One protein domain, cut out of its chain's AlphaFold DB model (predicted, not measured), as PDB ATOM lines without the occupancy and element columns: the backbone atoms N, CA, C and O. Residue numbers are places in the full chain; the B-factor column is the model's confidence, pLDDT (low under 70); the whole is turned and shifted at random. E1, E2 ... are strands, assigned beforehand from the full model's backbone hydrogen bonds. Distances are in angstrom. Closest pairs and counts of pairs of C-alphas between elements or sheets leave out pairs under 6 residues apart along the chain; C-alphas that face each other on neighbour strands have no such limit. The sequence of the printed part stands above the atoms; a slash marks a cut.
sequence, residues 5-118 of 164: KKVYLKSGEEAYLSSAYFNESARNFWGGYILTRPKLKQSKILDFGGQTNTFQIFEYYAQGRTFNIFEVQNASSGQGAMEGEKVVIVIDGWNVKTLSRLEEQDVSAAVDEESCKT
ATOM      1  N   LYS A   5     -41.122  20.373 -26.936       96.62
ATOM      2  CA  LYS A   5     -40.508  20.029 -25.653       96.62
ATOM      3  C   LYS A   5     -41.581  19.871 -24.591       96.62
ATOM      4  O   LYS A   5     -42.541  20.635 -24.559       96.62
ATOM      5  N   LYS A   6     -41.414  18.846 -23.756       97.31
ATOM      6  CA  LYS A   6     -42.175  18.687 -22.518       97.31
ATOM      7  C   LYS A   6     -41.679  19.733 -21.527       97.31
ATOM      8  O   LYS A   6     -40.468  19.915 -21.418       97.31
ATOM      9  N   VAL A   7     -42.595  20.411 -20.854       97.50
ATOM     10  CA  VAL A   7     -42.299  21.516 -19.938       97.50
ATOM     11  C   VAL A   7     -43.211  21.437 -18.718       97.50
ATOM     12  O   VAL A   7     -44.273  20.815 -18.776       97.50
ATOM     13  N   TYR A   8     -42.818  22.089 -17.634       97.56
ATOM     14  CA  TYR A   8     -43.612  22.251 -16.424       97.56
ATOM     15  C   TYR A   8     -43.965  23.726 -16.241       97.56
ATOM     16  O   TYR A   8     -43.082  24.581 -16.182       97.56
ATOM     17  N   LEU A   9     -45.261  24.024 -16.172       97.38
ATOM     18  CA  LEU A   9     -45.768  25.367 -15.888       97.38
ATOM     19  C   LEU A   9     -45.483  25.745 -14.430       97.38
ATOM     20  O   LEU A   9     -45.188  24.875 -13.613       97.38
ATOM     21  N   LYS A  10     -45.645  27.023 -14.073       96.06
ATOM     22  CA  LYS A  10     -45.453  27.519 -12.698       96.06
ATOM     23  C   LYS A  10     -46.234  26.712 -11.654       96.06
ATOM     24  O   LYS A  10     -45.741  26.452 -10.561       96.06
ATOM     25  N   SER A  11     -47.440  26.272 -12.006       93.88
ATOM     26  CA  SER A  11     -48.292  25.427 -11.164       93.88
ATOM     27  C   SER A  11     -47.762  23.997 -10.946       93.88
ATOM     28  O   SER A  11     -48.330  23.254 -10.147       93.88
ATOM     29  N   GLY A  12     -46.706  23.588 -11.655       94.00
ATOM     30  CA  GLY A  12     -46.212  22.210 -11.742       94.00
ATOM     31  C   GLY A  12     -46.938  21.360 -12.792       94.00
ATOM     32  O   GLY A  12     -46.672  20.166 -12.919       94.00
ATOM     33  N   GLU A  13     -47.872  21.941 -13.548       96.31
ATOM     34  CA  GLU A  13     -48.572  21.237 -14.622       96.31
ATOM     35  C   GLU A  13     -47.619  20.851 -15.759       96.31
ATOM     36  O   GLU A  13     -46.933  21.703 -16.318       96.31
ATOM     37  N   GLU A  14     -47.636  19.576 -16.154       97.81
ATOM     38  CA  GLU A  14     -46.973  19.115 -17.373       97.81
ATOM     39  C   GLU A  14     -47.716  19.609 -18.626       97.81
ATOM     40  O   GLU A  14     -48.917  19.382 -18.796       97.81
ATOM     41  N   ALA A  15     -46.973  20.248 -19.525       98.19
ATOM     42  CA  ALA A  15     -47.440  20.775 -20.797       98.19
ATOM     43  C   ALA A  15     -46.403  20.519 -21.907       98.19
ATOM     44  O   ALA A  15     -45.318  19.978 -21.672       98.19
ATOM     45  N   TYR A  16     -46.725  20.927 -23.134       97.88
ATOM     46  CA  TYR A  16     -45.778  20.947 -24.245       97.88
ATOM     47  C   TYR A  16     -45.682  22.343 -24.846       97.88
ATOM     48  O   TYR A  16     -46.707  22.929 -25.196       97.88
ATOM     49  N   LEU A  17     -44.455  22.831 -25.021       97.75
ATOM     50  CA  LEU A  17     -44.165  24.026 -25.809       97.75
ATOM     51  C   LEU A  17     -43.617  23.603 -27.173       97.75
ATOM     52  O   LEU A  17     -42.677  22.802 -27.269       97.75
ATOM     53  N   SER A  18     -44.233  24.120 -28.229       96.25
ATOM     54  CA  SER A  18     -43.898  23.804 -29.611       96.25
ATOM     55  C   SER A  18     -43.528  25.048 -30.397       96.25
ATOM     56  O   SER A  18     -44.248  26.039 -30.366       96.25
ATOM     57  N   SER A  19     -42.448  24.941 -31.163       94.62
ATOM     58  CA  SER A  19     -42.137  25.836 -32.270       94.62
ATOM     59  C   SER A  19     -43.132  25.584 -33.402       94.62
ATOM     60  O   SER A  19     -43.344  24.433 -33.807       94.62
ATOM     61  N   ALA A  20     -43.755  26.649 -33.892       91.88
ATOM     62  CA  ALA A  20     -44.716  26.620 -34.979       91.88
ATOM     63  C   ALA A  20     -44.190  27.406 -36.182       91.88
ATOM     64  O   ALA A  20     -43.459  28.389 -36.043       91.88
ATOM     65  N   TYR A  21     -44.560  26.938 -37.371       90.81
ATOM     66  CA  TYR A  21     -44.336  27.646 -38.622       90.81
ATOM     67  C   TYR A  21     -45.692  27.811 -39.310       90.81
ATOM     68  O   TYR A  21     -46.398  26.820 -39.522       90.81
ATOM     69  N   PHE A  22     -46.057  29.047 -39.626       86.56
ATOM     70  CA  PHE A  22     -47.340  29.440 -40.190       86.56
ATOM     71  C   PHE A  22     -47.156  29.797 -41.672       86.56
ATOM     72  O   PHE A  22     -46.910  30.946 -42.024       86.56
ATOM     73  N   ASN A  23     -47.256  28.788 -42.548       76.19
ATOM     74  CA  ASN A  23     -47.008  28.918 -43.995       76.19
ATOM     75  C   ASN A  23     -47.880  29.982 -44.690       76.19
ATOM     76  O   ASN A  23     -47.439  30.578 -45.665       76.19
ATOM     77  N   GLU A  24     -49.113  30.179 -44.219       71.44
ATOM     78  CA  GLU A  24     -50.130  31.026 -44.869       71.44
ATOM     79  C   GLU A  24     -50.295  32.397 -44.195       71.44
ATOM     80  O   GLU A  24     -51.243  33.130 -44.468       71.44
ATOM     81  N   SER A  25     -49.397  32.751 -43.278       73.00
ATOM     82  CA  SER A  25     -49.415  34.055 -42.615       73.00
ATOM     83  C   SER A  25     -48.664  35.119 -43.424       73.00
ATOM     84  O   SER A  25     -47.955  34.813 -44.382       73.00
ATOM     85  N   ALA A  26     -48.842  36.396 -43.060       71.44
ATOM     86  CA  ALA A  26     -48.167  37.516 -43.718       71.44
ATOM     87  C   ALA A  26     -46.637  37.313 -43.765       71.44
ATOM     88  O   ALA A  26     -46.068  36.645 -42.906       71.44
ATOM     89  N   ARG A  27     -45.952  37.946 -44.731       72.06
ATOM     90  CA  ARG A  27     -44.498  37.801 -44.990       72.06
ATOM     91  C   ARG A  27     -43.608  37.931 -43.738       72.06
ATOM     92  O   ARG A  27     -42.548  37.313 -43.669       72.06
ATOM     93  N   ASN A  28     -44.051  38.703 -42.745       73.25
ATOM     94  CA  ASN A  28     -43.324  38.958 -41.499       73.25
ATOM     95  C   ASN A  28     -43.839  38.152 -40.291       73.25
ATOM     96  O   ASN A  28     -43.402  38.393 -39.172       73.25
ATOM     97  N   PHE A  29     -44.750  37.198 -40.494       80.62
ATOM     98  CA  PHE A  29     -45.410  36.451 -39.423       80.62
ATOM     99  C   PHE A  29     -45.446  34.943 -39.700       80.62
ATOM    100  O   PHE A  29     -46.492  34.312 -39.661       80.62
ATOM    101  N   TRP A  30     -44.307  34.339 -40.021       88.50
ATOM    102  CA  TRP A  30     -44.230  32.909 -40.333       88.50
ATOM    103  C   TRP A  30     -43.872  32.026 -39.130       88.50
ATOM    104  O   TRP A  30     -43.954  30.805 -39.234       88.50
ATOM    105  N   GLY A  31     -43.472  32.586 -37.991       91.75
ATOM    106  CA  GLY A  31     -43.005  31.855 -36.814       91.75
ATOM    107  C   GLY A  31     -43.774  32.209 -35.542       91.75
ATOM    108  O   GLY A  31     -44.243  33.331 -35.375       91.75
ATOM    109  N   GLY A  32     -43.896  31.241 -34.635       93.69
ATOM    110  CA  GLY A  32     -44.396  31.479 -33.283       93.69
ATOM    111  C   GLY A  32     -44.405  30.218 -32.432       93.69
ATOM    112  O   GLY A  32     -43.712  29.238 -32.732       93.69
ATOM    113  N   TYR A  33     -45.200  30.237 -31.363       95.81
ATOM    114  CA  TYR A  33     -45.156  29.213 -30.321       95.81
ATOM    115  C   TYR A  33     -46.550  28.704 -29.969       95.81
ATOM    116  O   TYR A  33     -47.494  29.480 -29.857       95.81
ATOM    117  N   ILE A  34     -46.682  27.396 -29.755       96.69
ATOM    118  CA  ILE A  34     -47.933  26.761 -29.328       96.69
ATOM    119  C   ILE A  34     -47.717  26.096 -27.973       96.69
ATOM    120  O   ILE A  34     -46.880  25.201 -27.840       96.69
ATOM    121  N   LEU A  35     -48.519  26.492 -26.987       98.00
ATOM    122  CA  LEU A  35     -48.632  25.817 -25.703       98.00
ATOM    123  C   LEU A  35     -49.774  24.802 -25.759       98.00
ATOM    124  O   LEU A  35     -50.927  25.166 -25.974       98.00
ATOM    125  N   THR A  36     -49.461  23.534 -25.520       98.12
ATOM    126  CA  THR A  36     -50.444  22.449 -25.418       98.12
ATOM    127  C   THR A  36     -50.525  21.956 -23.984       98.12
ATOM    128  O   THR A  36     -49.506  21.592 -23.400       98.12
ATOM    129  N   ARG A  37     -51.741  21.904 -23.435       97.94
ATOM    130  CA  ARG A  37     -52.048  21.430 -22.079       97.94
ATOM    131  C   ARG A  37     -52.852  20.128 -22.173       97.94
ATOM    132  O   ARG A  37     -54.077  20.178 -22.317       97.94
ATOM    133  N   PRO A  38     -52.196  18.948 -22.123       97.25
ATOM    134  CA  PRO A  38     -52.841  17.659 -22.390       97.25
ATOM    135  C   PRO A  38     -53.998  17.341 -21.443       97.25
ATOM    136  O   PRO A  38     -55.018  16.823 -21.889       97.25
ATOM    137  N   LYS A  39     -53.878  17.714 -20.160       96.88
ATOM    138  CA  LYS A  39     -54.941  17.525 -19.156       96.88
ATOM    139  C   LYS A  39     -56.246  18.224 -19.544       96.88
ATOM    140  O   LYS A  39     -57.318  17.714 -19.240       96.88
ATOM    141  N   LEU A  40     -56.153  19.358 -20.241       97.25
ATOM    142  CA  LEU A  40     -57.305  20.113 -20.736       97.25
ATOM    143  C   LEU A  40     -57.691  19.759 -22.177       97.25
ATOM    144  O   LEU A  40     -58.717  20.236 -22.649       97.25
ATOM    145  N   LYS A  41     -56.882  18.957 -22.886       97.31
ATOM    146  CA  LYS A  41     -57.017  18.682 -24.330       97.31
ATOM    147  C   LYS A  41     -57.104  19.965 -25.169       97.31
ATOM    148  O   LYS A  41     -57.871  20.049 -26.123       97.31
ATOM    149  N   GLN A  42     -56.328  20.976 -24.789       97.94
ATOM    150  CA  GLN A  42     -56.356  22.302 -25.402       97.94
ATOM    151  C   GLN A  42     -54.955  22.754 -25.806       97.94
ATOM    152  O   GLN A  42     -53.973  22.472 -25.114       97.94
ATOM    153  N   SER A  43     -54.897  23.526 -26.887       97.56
ATOM    154  CA  SER A  43     -53.691  24.200 -27.361       97.56
ATOM    155  C   SER A  43     -53.994  25.670 -27.633       97.56
ATOM    156  O   SER A  43     -55.075  25.996 -28.121       97.56
ATOM    157  N   LYS A  44     -53.043  26.554 -27.327       97.06
ATOM    158  CA  LYS A  44     -53.116  27.979 -27.663       97.06
ATOM    159  C   LYS A  44     -51.812  28.449 -28.285       97.06
ATOM    160  O   LYS A  44     -50.738  28.021 -27.866       97.06
ATOM    161  N   ILE A  45     -51.930  29.335 -29.267       95.19
ATOM    162  CA  ILE A  45     -50.801  30.105 -29.790       95.19
ATOM    163  C   ILE A  45     -50.434  31.145 -28.726       95.19
ATOM    164  O   ILE A  45     -51.325  31.763 -28.140       95.19
ATOM    165  N   LEU A  46     -49.145  31.282 -28.427       95.56
ATOM    166  CA  LEU A  46     -48.641  32.352 -27.570       95.56
ATOM    167  C   LEU A  46     -48.426  33.607 -28.413       95.56
ATOM    168  O   LEU A  46     -48.033  33.503 -29.573       95.56
ATOM    169  N   ASP A  47     -48.640  34.771 -27.810       93.12
ATOM    170  CA  ASP A  47     -48.489  36.078 -28.460       93.12
ATOM    171  C   ASP A  47     -47.009  36.497 -28.552       93.12
ATOM    172  O   ASP A  47     -46.578  37.501 -27.991       93.12
ATOM    173  N   PHE A  48     -46.208  35.632 -29.181       94.06
ATOM    174  CA  PHE A  48     -44.796  35.838 -29.486       94.06
ATOM    175  C   PHE A  48     -44.458  35.215 -30.846       94.06
ATOM    176  O   PHE A  48     -45.089  34.234 -31.258       94.06
ATOM    177  N   GLY A  49     -43.418  35.720 -31.508       92.62
ATOM    178  CA  GLY A  49     -42.914  35.177 -32.770       92.62
ATOM    179  C   GLY A  49     -42.733  36.243 -33.846       92.62
ATOM    180  O   GLY A  49     -41.981  37.195 -33.669       92.62
ATOM    181  N   GLY A  50     -43.372  36.068 -35.001       90.50
ATOM    182  CA  GLY A  50     -43.150  36.907 -36.179       90.50
ATOM    183  C   GLY A  50     -42.244  36.192 -37.172       90.50
ATOM    184  O   GLY A  50     -42.672  35.249 -37.832       90.50
ATOM    185  N   GLN A  51     -40.979  36.587 -37.256       89.75
ATOM    186  CA  GLN A  51     -39.960  35.916 -38.076       89.75
ATOM    187  C   GLN A  51     -39.036  35.010 -37.249       89.75
ATOM    188  O   GLN A  51     -37.879  34.784 -37.592       89.75
ATOM    189  N   THR A  52     -39.543  34.496 -36.129       91.12
ATOM    190  CA  THR A  52     -38.813  33.612 -35.217       91.12
ATOM    191  C   THR A  52     -39.760  32.616 -34.555       91.12
ATOM    192  O   THR A  52     -40.958  32.855 -34.411       91.12
ATOM    193  N   ASN A  53     -39.224  31.454 -34.196       92.75
ATOM    194  CA  ASN A  53     -39.944  30.381 -33.512       92.75
ATOM    195  C   ASN A  53     -39.011  29.497 -32.670       92.75
ATOM    196  O   ASN A  53     -39.333  28.340 -32.374       92.75
ATOM    197  N   THR A  54     -37.835  30.010 -32.307       92.19
ATOM    198  CA  THR A  54     -36.876  29.325 -31.437       92.19
ATOM    199  C   THR A  54     -37.114  29.741 -29.994       92.19
ATOM    200  O   THR A  54     -37.549  30.855 -29.714       92.19
ATOM    201  N   PHE A  55     -36.894  28.821 -29.064       95.31
ATOM    202  CA  PHE A  55     -37.032  29.104 -27.643       95.31
ATOM    203  C   PHE A  55     -35.979  28.340 -26.857       95.31
ATOM    204  O   PHE A  55     -35.528  27.269 -27.281       95.31
ATOM    205  N   GLN A  56     -35.632  28.873 -25.693       95.56
ATOM    206  CA  GLN A  56     -34.829  28.180 -24.694       95.56
ATOM    207  C   GLN A  56     -35.675  27.891 -23.460       95.56
ATOM    208  O   GLN A  56     -36.640  28.594 -23.163       95.56
ATOM    209  N   ILE A  57     -35.321  26.823 -22.755       95.75
ATOM    210  CA  ILE A  57     -35.962  26.434 -21.504       95.75
ATOM    211  C   ILE A  57     -34.914  26.554 -20.414       95.75
ATOM    212  O   ILE A  57     -33.842  25.960 -20.529       95.75
ATOM    213  N   PHE A  58     -35.262  27.249 -19.342       94.62
ATOM    214  CA  PHE A  58     -34.490  27.248 -18.117       94.62
ATOM    215  C   PHE A  58     -35.271  26.531 -17.017       94.62
ATOM    216  O   PHE A  58     -36.493  26.671 -16.894       94.62
ATOM    217  N   GLU A  59     -34.569  25.725 -16.228       92.31
ATOM    218  CA  GLU A  59     -35.121  25.142 -15.010       92.31
ATOM    219  C   GLU A  59     -35.065  26.173 -13.888       92.31
ATOM    220  O   GLU A  59     -34.043  26.822 -13.678       92.31
ATOM    221  N   TYR A  60     -36.173  26.321 -13.172       92.38
ATOM    222  CA  TYR A  60     -36.318  27.277 -12.089       92.38
ATOM    223  C   TYR A  60     -36.795  26.557 -10.830       92.38
ATOM    224  O   TYR A  60     -37.737  25.761 -10.886       92.38
ATOM    225  N   TYR A  61     -36.151  26.841  -9.699       89.19
ATOM    226  CA  TYR A  61     -36.445  26.217  -8.414       89.19
ATOM    227  C   TYR A  61     -36.919  27.263  -7.408       89.19
ATOM    228  O   TYR A  61     -36.175  28.159  -7.016       89.19
ATOM    229  N   ALA A  62     -38.154  27.125  -6.937       85.75
ATOM    230  CA  ALA A  62     -38.677  27.957  -5.863       85.75
ATOM    231  C   ALA A  62     -39.623  27.167  -4.969       85.75
ATOM    232  O   ALA A  62     -40.371  26.306  -5.430       85.75
ATOM    233  N   GLN A  63     -39.590  27.479  -3.671       82.69
ATOM    234  CA  GLN A  63     -40.512  26.921  -2.675       82.69
ATOM    235  C   GLN A  63     -40.570  25.379  -2.696       82.69
ATOM    236  O   GLN A  63     -41.636  24.780  -2.557       82.69
ATOM    237  N   GLY A  64     -39.427  24.717  -2.911       83.81
ATOM    238  CA  GLY A  64     -39.356  23.255  -2.950       83.81
ATOM    239  C   GLY A  64     -39.858  22.609  -4.245       83.81
ATOM    240  O   GLY A  64     -40.000  21.388  -4.287       83.81
ATOM    241  N   ARG A  65     -40.152  23.391  -5.291       87.50
ATOM    242  CA  ARG A  65     -40.697  22.909  -6.567       87.50
ATOM    243  C   ARG A  65     -39.852  23.384  -7.741       87.50
ATOM    244  O   ARG A  65     -39.356  24.508  -7.740       87.50
ATOM    245  N   THR A  66     -39.760  22.537  -8.762       90.88
ATOM    246  CA  THR A  66     -39.125  22.870 -10.041       90.88
ATOM    247  C   THR A  66     -40.192  23.119 -11.096       90.88
ATOM    248  O   THR A  66     -41.112  22.316 -11.258       90.88
ATOM    249  N   PHE A  67     -40.059  24.216 -11.832       95.25
ATOM    250  CA  PHE A  67     -40.845  24.507 -13.027       95.25
ATOM    251  C   PHE A  67     -39.963  25.185 -14.079       95.25
ATOM    252  O   PHE A  67     -38.779  25.422 -13.849       95.25
ATOM    253  N   ASN A  68     -40.513  25.461 -15.259       96.38
ATOM    254  CA  ASN A  68     -39.761  26.061 -16.352       96.38
ATOM    255  C   ASN A  68     -40.092  27.541 -16.548       96.38
ATOM    256  O   ASN A  68     -41.253  27.957 -16.481       96.38
ATOM    257  N   ILE A  69     -39.054  28.310 -16.862       96.38
ATOM    258  CA  ILE A  69     -39.169  29.627 -17.486       96.38
ATOM    259  C   ILE A  69     -38.541  29.565 -18.877       96.38
ATOM    260  O   ILE A  69     -37.721  28.689 -19.163       96.38
ATOM    261  N   PHE A  70     -38.976  30.443 -19.770       97.19
ATOM    262  CA  PHE A  70     -38.712  30.305 -21.200       97.19
ATOM    263  C   PHE A  70     -38.122  31.588 -21.755       97.19
ATOM    264  O   PHE A  70     -38.657  32.656 -21.482       97.19
ATOM    265  N   GLU A  71     -37.072  31.478 -22.563       97.31
ATOM    266  CA  GLU A  71     -36.723  32.532 -23.517       97.31
ATOM    267  C   GLU A  71     -37.524  32.286 -24.794       97.31
ATOM    268  O   GLU A  71     -37.414  31.215 -25.394       97.31
ATOM    269  N   VAL A  72     -38.312  33.269 -25.209       96.94
ATOM    270  CA  VAL A  72     -38.984  33.325 -26.512       96.94
ATOM    271  C   VAL A  72     -38.569  34.601 -27.231       96.94
ATOM    272  O   VAL A  72     -37.974  35.491 -26.625       96.94
ATOM    273  N   GLN A  73     -38.862  34.694 -28.522       95.75
ATOM    274  CA  GLN A  73     -38.450  35.824 -29.339       95.75
ATOM    275  C   GLN A  73     -39.637  36.455 -30.060       95.75
ATOM    276  O   GLN A  73     -40.573  35.764 -30.463       95.75
ATOM    277  N   ASN A  74     -39.542  37.763 -30.255       92.75
ATOM    278  CA  ASN A  74     -40.295  38.518 -31.238       92.75
ATOM    279  C   ASN A  74     -39.318  39.015 -32.296       92.75
ATOM    280  O   ASN A  74     -38.242  39.485 -31.946       92.75
ATOM    281  N   ALA A  75     -39.654  38.907 -33.574       90.56
ATOM    282  CA  ALA A  75     -38.797  39.420 -34.634       90.56
ATOM    283  C   ALA A  75     -39.615  39.889 -35.830       90.56
ATOM    284  O   ALA A  75     -40.564  39.222 -36.252       90.56
ATOM    285  N   SER A  76     -39.199  41.006 -36.409       87.00
ATOM    286  CA  SER A  76     -39.720  41.550 -37.654       87.00
ATOM    287  C   SER A  76     -38.574  42.169 -38.447       87.00
ATOM    288  O   SER A  76     -37.587  42.645 -37.891       87.00
ATOM    289  N   SER A  77     -38.705  42.186 -39.767       83.50
ATOM    290  CA  SER A  77     -37.773  42.881 -40.646       83.50
ATOM    291  C   SER A  77     -38.512  43.829 -41.576       83.50
ATOM    292  O   SER A  77     -39.653  43.585 -41.991       83.50
ATOM    293  N   GLY A  78     -37.843  44.926 -41.910       82.56
ATOM    294  CA  GLY A  78     -38.348  45.952 -42.807       82.56
ATOM    295  C   GLY A  78     -37.211  46.829 -43.312       82.56
ATOM    296  O   GLY A  78     -36.340  47.216 -42.547       82.56
ATOM    297  N   GLN A  79     -37.221  47.143 -44.610       81.31
ATOM    298  CA  GLN A  79     -36.286  48.103 -45.223       81.31
ATOM    299  C   GLN A  79     -34.794  47.811 -44.950       81.31
ATOM    300  O   GLN A  79     -34.007  48.729 -44.767       81.31
ATOM    301  N   GLY A  80     -34.404  46.533 -44.902       78.94
ATOM    302  CA  GLY A  80     -33.016  46.123 -44.639       78.94
ATOM    303  C   GLY A  80     -32.626  46.084 -43.157       78.94
ATOM    304  O   GLY A  80     -31.556  45.579 -42.842       78.94
ATOM    305  N   ALA A  81     -33.491  46.551 -42.252       84.06
ATOM    306  CA  ALA A  81     -33.312  46.430 -40.812       84.06
ATOM    307  C   ALA A  81     -34.039  45.193 -40.269       84.06
ATOM    308  O   ALA A  81     -35.155  44.860 -40.691       84.06
ATOM    309  N   MET A  82     -33.410  44.527 -39.307       86.62
ATOM    310  CA  MET A  82     -34.022  43.511 -38.462       86.62
ATOM    311  C   MET A  82     -34.165  44.063 -37.050       86.62
ATOM    312  O   MET A  82     -33.188  44.481 -36.434       86.62
ATOM    313  N   GLU A  83     -35.384  44.021 -36.533       90.75
ATOM    314  CA  GLU A  83     -35.689  44.372 -35.153       90.75
ATOM    315  C   GLU A  83     -36.287  43.155 -34.466       90.75
ATOM    316  O   GLU A  83     -37.117  42.425 -35.020       90.75
ATOM    317  N   GLY A  84     -35.853  42.921 -33.242       92.75
ATOM    318  CA  GLY A  84     -36.333  41.811 -32.459       92.75
ATOM    319  C   GLY A  84     -36.288  42.092 -30.977       92.75
ATOM    320  O   GLY A  84     -35.802  43.113 -30.501       92.75
ATOM    321  N   GLU A  85     -36.821  41.148 -30.233       94.81
ATOM    322  CA  GLU A  85     -36.802  41.156 -28.790       94.81
ATOM    323  C   GLU A  85     -36.678  39.715 -28.310       94.81
ATOM    324  O   GLU A  85     -37.425  38.837 -28.745       94.81
ATOM    325  N   LYS A  86     -35.764  39.466 -27.376       96.62
ATOM    326  CA  LYS A  86     -35.770  38.260 -26.550       96.62
ATOM    327  C   LYS A  86     -36.539  38.555 -25.273       96.62
ATOM    328  O   LYS A  86     -36.280  39.541 -24.582       96.62
ATOM    329  N   VAL A  87     -37.462  37.669 -24.925       97.25
ATOM    330  CA  VAL A  87     -38.339  37.816 -23.765       97.25
ATOM    331  C   VAL A  87     -38.212  36.587 -22.888       97.25
ATOM    332  O   VAL A  87     -38.441  35.465 -23.338       97.25
ATOM    333  N   VAL A  88     -37.900  36.796 -21.610       97.62
ATOM    334  CA  VAL A  88     -37.987  35.737 -20.603       97.62
ATOM    335  C   VAL A  88     -39.379  35.761 -19.993       97.62
ATOM    336  O   VAL A  88     -39.810  36.782 -19.453       97.62
ATOM    337  N   ILE A  89     -40.083  34.635 -20.063       97.88
ATOM    338  CA  ILE A  89     -41.455  34.480 -19.582       97.88
ATOM    339  C   ILE A  89     -41.586  33.324 -18.592       97.88
ATOM    340  O   ILE A  89     -40.866  32.327 -18.655       97.88
ATOM    341  N   VAL A  90     -42.580  33.428 -17.715       97.44
ATOM    342  CA  VAL A  90     -43.143  32.299 -16.967       97.44
ATOM    343  C   VAL A  90     -44.589  32.094 -17.402       97.44
ATOM    344  O   VAL A  90     -45.313  33.054 -17.672       97.44
ATOM    345  N   ILE A  91     -45.014  30.836 -17.456       98.00
ATOM    346  CA  ILE A  91     -46.374  30.461 -17.839       98.00
ATOM    347  C   ILE A  91     -47.055  29.797 -16.643       98.00
ATOM    348  O   ILE A  91     -46.530  28.832 -16.087       98.00
ATOM    349  N   ASP A  92     -48.232  30.293 -16.268       96.06
ATOM    350  CA  ASP A  92     -49.097  29.723 -15.235       96.06
ATOM    351  C   ASP A  92     -50.488  29.434 -15.819       96.06
ATOM    352  O   ASP A  92     -51.312  30.327 -16.039       96.06
ATOM    353  N   GLY A  93     -50.729  28.170 -16.168       96.25
ATOM    354  CA  GLY A  93     -51.903  27.771 -16.935       96.25
ATOM    355  C   GLY A  93     -51.937  28.437 -18.316       96.25
ATOM    356  O   GLY A  93     -51.157  28.084 -19.195       96.25
ATOM    357  N   TRP A  94     -52.872  29.371 -18.522       97.25
ATOM    358  CA  TRP A  94     -52.948  30.194 -19.741       97.25
ATOM    359  C   TRP A  94     -52.402  31.612 -19.554       97.25
ATOM    360  O   TRP A  94     -52.369  32.371 -20.518       97.25
ATOM    361  N   ASN A  95     -52.013  31.977 -18.334       97.00
ATOM    362  CA  ASN A  95     -51.450  33.283 -18.048       97.00
ATOM    363  C   ASN A  95     -49.955  33.278 -18.376       97.00
ATOM    364  O   ASN A  95     -49.222  32.396 -17.926       97.00
ATOM    365  N   VAL A  96     -49.507  34.270 -19.138       97.69
ATOM    366  CA  VAL A  96     -48.099  34.442 -19.497       97.69
ATOM    367  C   VAL A  96     -47.606  35.733 -18.870       97.69
ATOM    368  O   VAL A  96     -48.135  36.805 -19.149       97.69
ATOM    369  N   LYS A  97     -46.589  35.637 -18.011       97.44
ATOM    370  CA  LYS A  97     -45.972  36.794 -17.361       97.44
ATOM    371  C   LYS A  97     -44.566  36.989 -17.906       97.44
ATOM    372  O   LYS A  97     -43.730  36.092 -17.804       97.44
ATOM    373  N   THR A  98     -44.289  38.182 -18.423       96.94
ATOM    374  CA  THR A  98     -42.925  38.599 -18.747       96.94
ATOM    375  C   THR A  98     -42.128  38.877 -17.476       96.94
ATOM    376  O   THR A  98     -42.609  39.544 -16.561       96.94
ATOM    377  N   LEU A  99     -40.903  38.363 -17.438       96.31
ATOM    378  CA  LEU A  99     -39.939  38.551 -16.358       96.31
ATOM    379  C   LEU A  99     -38.835  39.524 -16.750       96.31
ATOM    380  O   LEU A  99     -38.424  40.346 -15.939       96.31
ATOM    381  N   SER A 100     -38.362  39.425 -17.991       96.69
ATOM    382  CA  SER A 100     -37.349  40.318 -18.534       96.69
ATOM    383  C   SER A 100     -37.443  40.393 -20.053       96.69
ATOM    384  O   SER A 100     -38.055  39.531 -20.688       96.69
ATOM    385  N   ARG A 101     -36.847  41.443 -20.614       96.50
ATOM    386  CA  ARG A 101     -36.857  41.785 -22.036       96.50
ATOM    387  C   ARG A 101     -35.492  42.298 -22.452       96.50
ATOM    388  O   ARG A 101     -34.807  42.949 -21.661       96.50
ATOM    389  N   LEU A 102     -35.113  41.998 -23.682       95.50
ATOM    390  CA  LEU A 102     -33.911  42.504 -24.311       95.50
ATOM    391  C   LEU A 102     -34.218  42.782 -25.775       95.50
ATOM    392  O   LEU A 102     -34.580  41.871 -26.510       95.50
ATOM    393  N   GLU A 103     -34.054  44.032 -26.183       94.69
ATOM    394  CA  GLU A 103     -34.205  44.447 -27.575       94.69
ATOM    395  C   GLU A 103     -32.982  44.020 -28.391       94.69
ATOM    396  O   GLU A 103     -31.843  44.101 -27.923       94.69
ATOM    397  N   GLU A 104     -33.210  43.592 -29.621       94.69
ATOM    398  CA  GLU A 104     -32.179  43.277 -30.598       94.69
ATOM    399  C   GLU A 104     -32.421  44.098 -31.860       94.69
ATOM    400  O   GLU A 104     -33.558  44.317 -32.277       94.69
ATOM    401  N   GLN A 105     -31.336  44.556 -32.466       93.94
ATOM    402  CA  GLN A 105     -31.381  45.327 -33.693       93.94
ATOM    403  C   GLN A 105     -30.161  44.999 -34.542       93.94
ATOM    404  O   GLN A 105     -29.031  44.983 -34.048       93.94
ATOM    405  N   ASP A 106     -30.401  44.784 -35.827       91.81
ATOM    406  CA  ASP A 106     -29.373  44.714 -36.851       91.81
ATOM    407  C   ASP A 106     -29.781  45.609 -38.021       91.81
ATOM    408  O   ASP A 106     -30.793  45.375 -38.683       91.81
ATOM    409  N   VAL A 107     -29.007  46.666 -38.243       91.75
ATOM    410  CA  VAL A 107     -29.220  47.638 -39.324       91.75
ATOM    411  C   VAL A 107     -28.090  47.608 -40.344       91.75
ATOM    412  O   VAL A 107     -28.039  48.473 -41.211       91.75
ATOM    413  N   SER A 108     -27.203  46.611 -40.282       89.00
ATOM    414  CA  SER A 108     -26.010  46.535 -41.140       89.00
ATOM    415  C   SER A 108     -26.372  46.547 -42.627       89.00
ATOM    416  O   SER A 108     -25.732  47.227 -43.417       89.00
ATOM    417  N   ALA A 109     -27.450  45.854 -43.010       86.88
ATOM    418  CA  ALA A 109     -27.938  45.807 -44.390       86.88
ATOM    419  C   ALA A 109     -28.801  47.023 -44.796       86.88
ATOM    420  O   ALA A 109     -29.239  47.107 -45.944       86.88
ATOM    421  N   ALA A 110     -29.078  47.941 -43.866       87.25
ATOM    422  CA  ALA A 110     -29.890  49.138 -44.088       87.25
ATOM    423  C   ALA A 110     -29.049  50.414 -44.272       87.25
ATOM    424  O   ALA A 110     -29.604  51.459 -44.607       87.25
ATOM    425  N   VAL A 111     -27.739  50.349 -44.022       89.25
ATOM    426  CA  VAL A 111     -26.845  51.514 -43.982       89.25
ATOM    427  C   VAL A 111     -25.676  51.346 -44.944       89.25
ATOM    428  O   VAL A 111     -25.203  50.238 -45.178       89.25
ATOM    429  N   ASP A 112     -25.202  52.457 -45.503       89.88
ATOM    430  CA  ASP A 112     -23.975  52.482 -46.299       89.88
ATOM    431  C   ASP A 112     -22.713  52.554 -45.417       89.88
ATOM    432  O   ASP A 112     -22.767  52.753 -44.199       89.88
ATOM    433  N   GLU A 113     -21.549  52.384 -46.046       87.19
ATOM    434  CA  GLU A 113     -20.243  52.362 -45.375       87.19
ATOM    435  C   GLU A 113     -19.896  53.694 -44.680       87.19
ATOM    436  O   GLU A 113     -19.176  53.715 -43.678       87.19
ATOM    437  N   GLU A 114     -20.423  54.818 -45.169       87.94
ATOM    438  CA  GLU A 114     -20.175  56.135 -44.577       87.94
ATOM    439  C   GLU A 114     -21.019  56.338 -43.307       87.94
ATOM    440  O   GLU A 114     -20.532  56.838 -42.286       87.94
ATOM    441  N   SER A 115     -22.263  55.858 -43.330       89.56
ATOM    442  CA  SER A 115     -23.247  56.016 -42.258       89.56
ATOM    443  C   SER A 115     -23.154  54.934 -41.179       89.56
ATOM    444  O   SER A 115     -23.631  55.149 -40.056       89.56
ATOM    445  N   CYS A 116     -22.512  53.794 -41.464       90.94
ATOM    446  CA  CYS A 116     -22.462  52.632 -40.569       90.94
ATOM    447  C   CYS A 116     -21.868  52.935 -39.184       90.94
ATOM    448  O   CYS A 116     -22.272  52.336 -38.190       90.94
ATOM    449  N   LYS A 117     -20.960  53.919 -39.081       89.38
ATOM    450  CA  LYS A 117     -20.321  54.326 -37.813       89.38
ATOM    451  C   LYS A 117     -21.259  55.057 -36.853       89.38
ATOM    452  O   LYS A 117     -20.972  55.126 -35.660       89.38
ATOM    453  N   THR A 118     -22.338  55.640 -37.373       89.38
ATOM    454  CA  THR A 118     -23.323  56.406 -36.590       89.38
ATOM    455  C   THR A 118     -24.548  55.577 -36.203       89.38
ATOM    456  O   THR A 118     -25.304  55.974 -35.317       89.38
TER     457      THR A 118
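Overview. This is residues 5 to 118 of the 164 residues of an uncharacterized protein of Acinetobacter defluvii (UniProt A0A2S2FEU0). Two antiparallel sheets of four strands stand face to face as a sandwich, their strands running nearly along one another, with the long hairpin E6 and E7 inside the second, curled sheet; residues 107 to 118 make a tail without a named strand, at one end of the long axis. The printed part has 114 residues, with no named helix and eight named strands that follow in the order E1 to E8. The sheets run E1 E2 E3 E4 and E5 E6 E7 E8, and the class is all strand. The whole is loose, with a radius of gyration of the C-alphas of 16.8 A, and flat, spanning 56 by 35 by 19 A.

Arrangement. Start at Lys 5: E1, residues 5 to 8, and E2, residues 14 to 21, form a hairpin, where N 7 and O 15 are 2.9 A apart. E3, residues 31 to 37, is antiparallel to E2, with N 18 and O 34 at 2.9 A. E4, residues 42 to 50, follows beside E3, with N 44 and O 35 at 2.9 A, and bends by 62 degrees at residue 47. These four strands form a meander, each the antiparallel neighbour of the one before. Cross the tight link to the second meander: E5, residues 56 to 62, pairs with E6, residues 65 to 78, with N 58 and O 69 at 2.9 A. E7, residues 81 to 92, is the antiparallel neighbour of E6, with N 74 and O 85 at 2.8 A. E8, residues 95 to 106, closes this sheet as an edge strand, with N 86 and O 102 at 2.8 A. Between the sheets, the closest C-alphas of E4 and E6 are those of Gly 49 and Asn 74, 4.5 A apart, and those of E1 and E6 are Tyr 8 and Phe 67, 4.9 A apart. E2 and E6 are apart.

Along the chain. Find C-alpha 5, where E1 begins, at (-40.508, 20.029, -25.653). E6, the longest strand, runs 43.0 A from C-alpha 65 at (-40.697, 22.909, -6.567) to C-alpha 78. E7 measures 34.4 A and E8 31.2 A; E8 bends by 68 degrees at residue 99 and ends at C-alpha 106, (-29.373, 44.714, -36.851).

Size, cuts and confidence. The two C-alphas farthest apart, those of Lys 39 and Glu 114, are 57.8 A apart. The printed part has no cut. No link is long; the link from E2 to E3, 9 residues, is short but not tight. The mean pLDDT of the printed part is 92.1, and no printed residue is under 70 in this model.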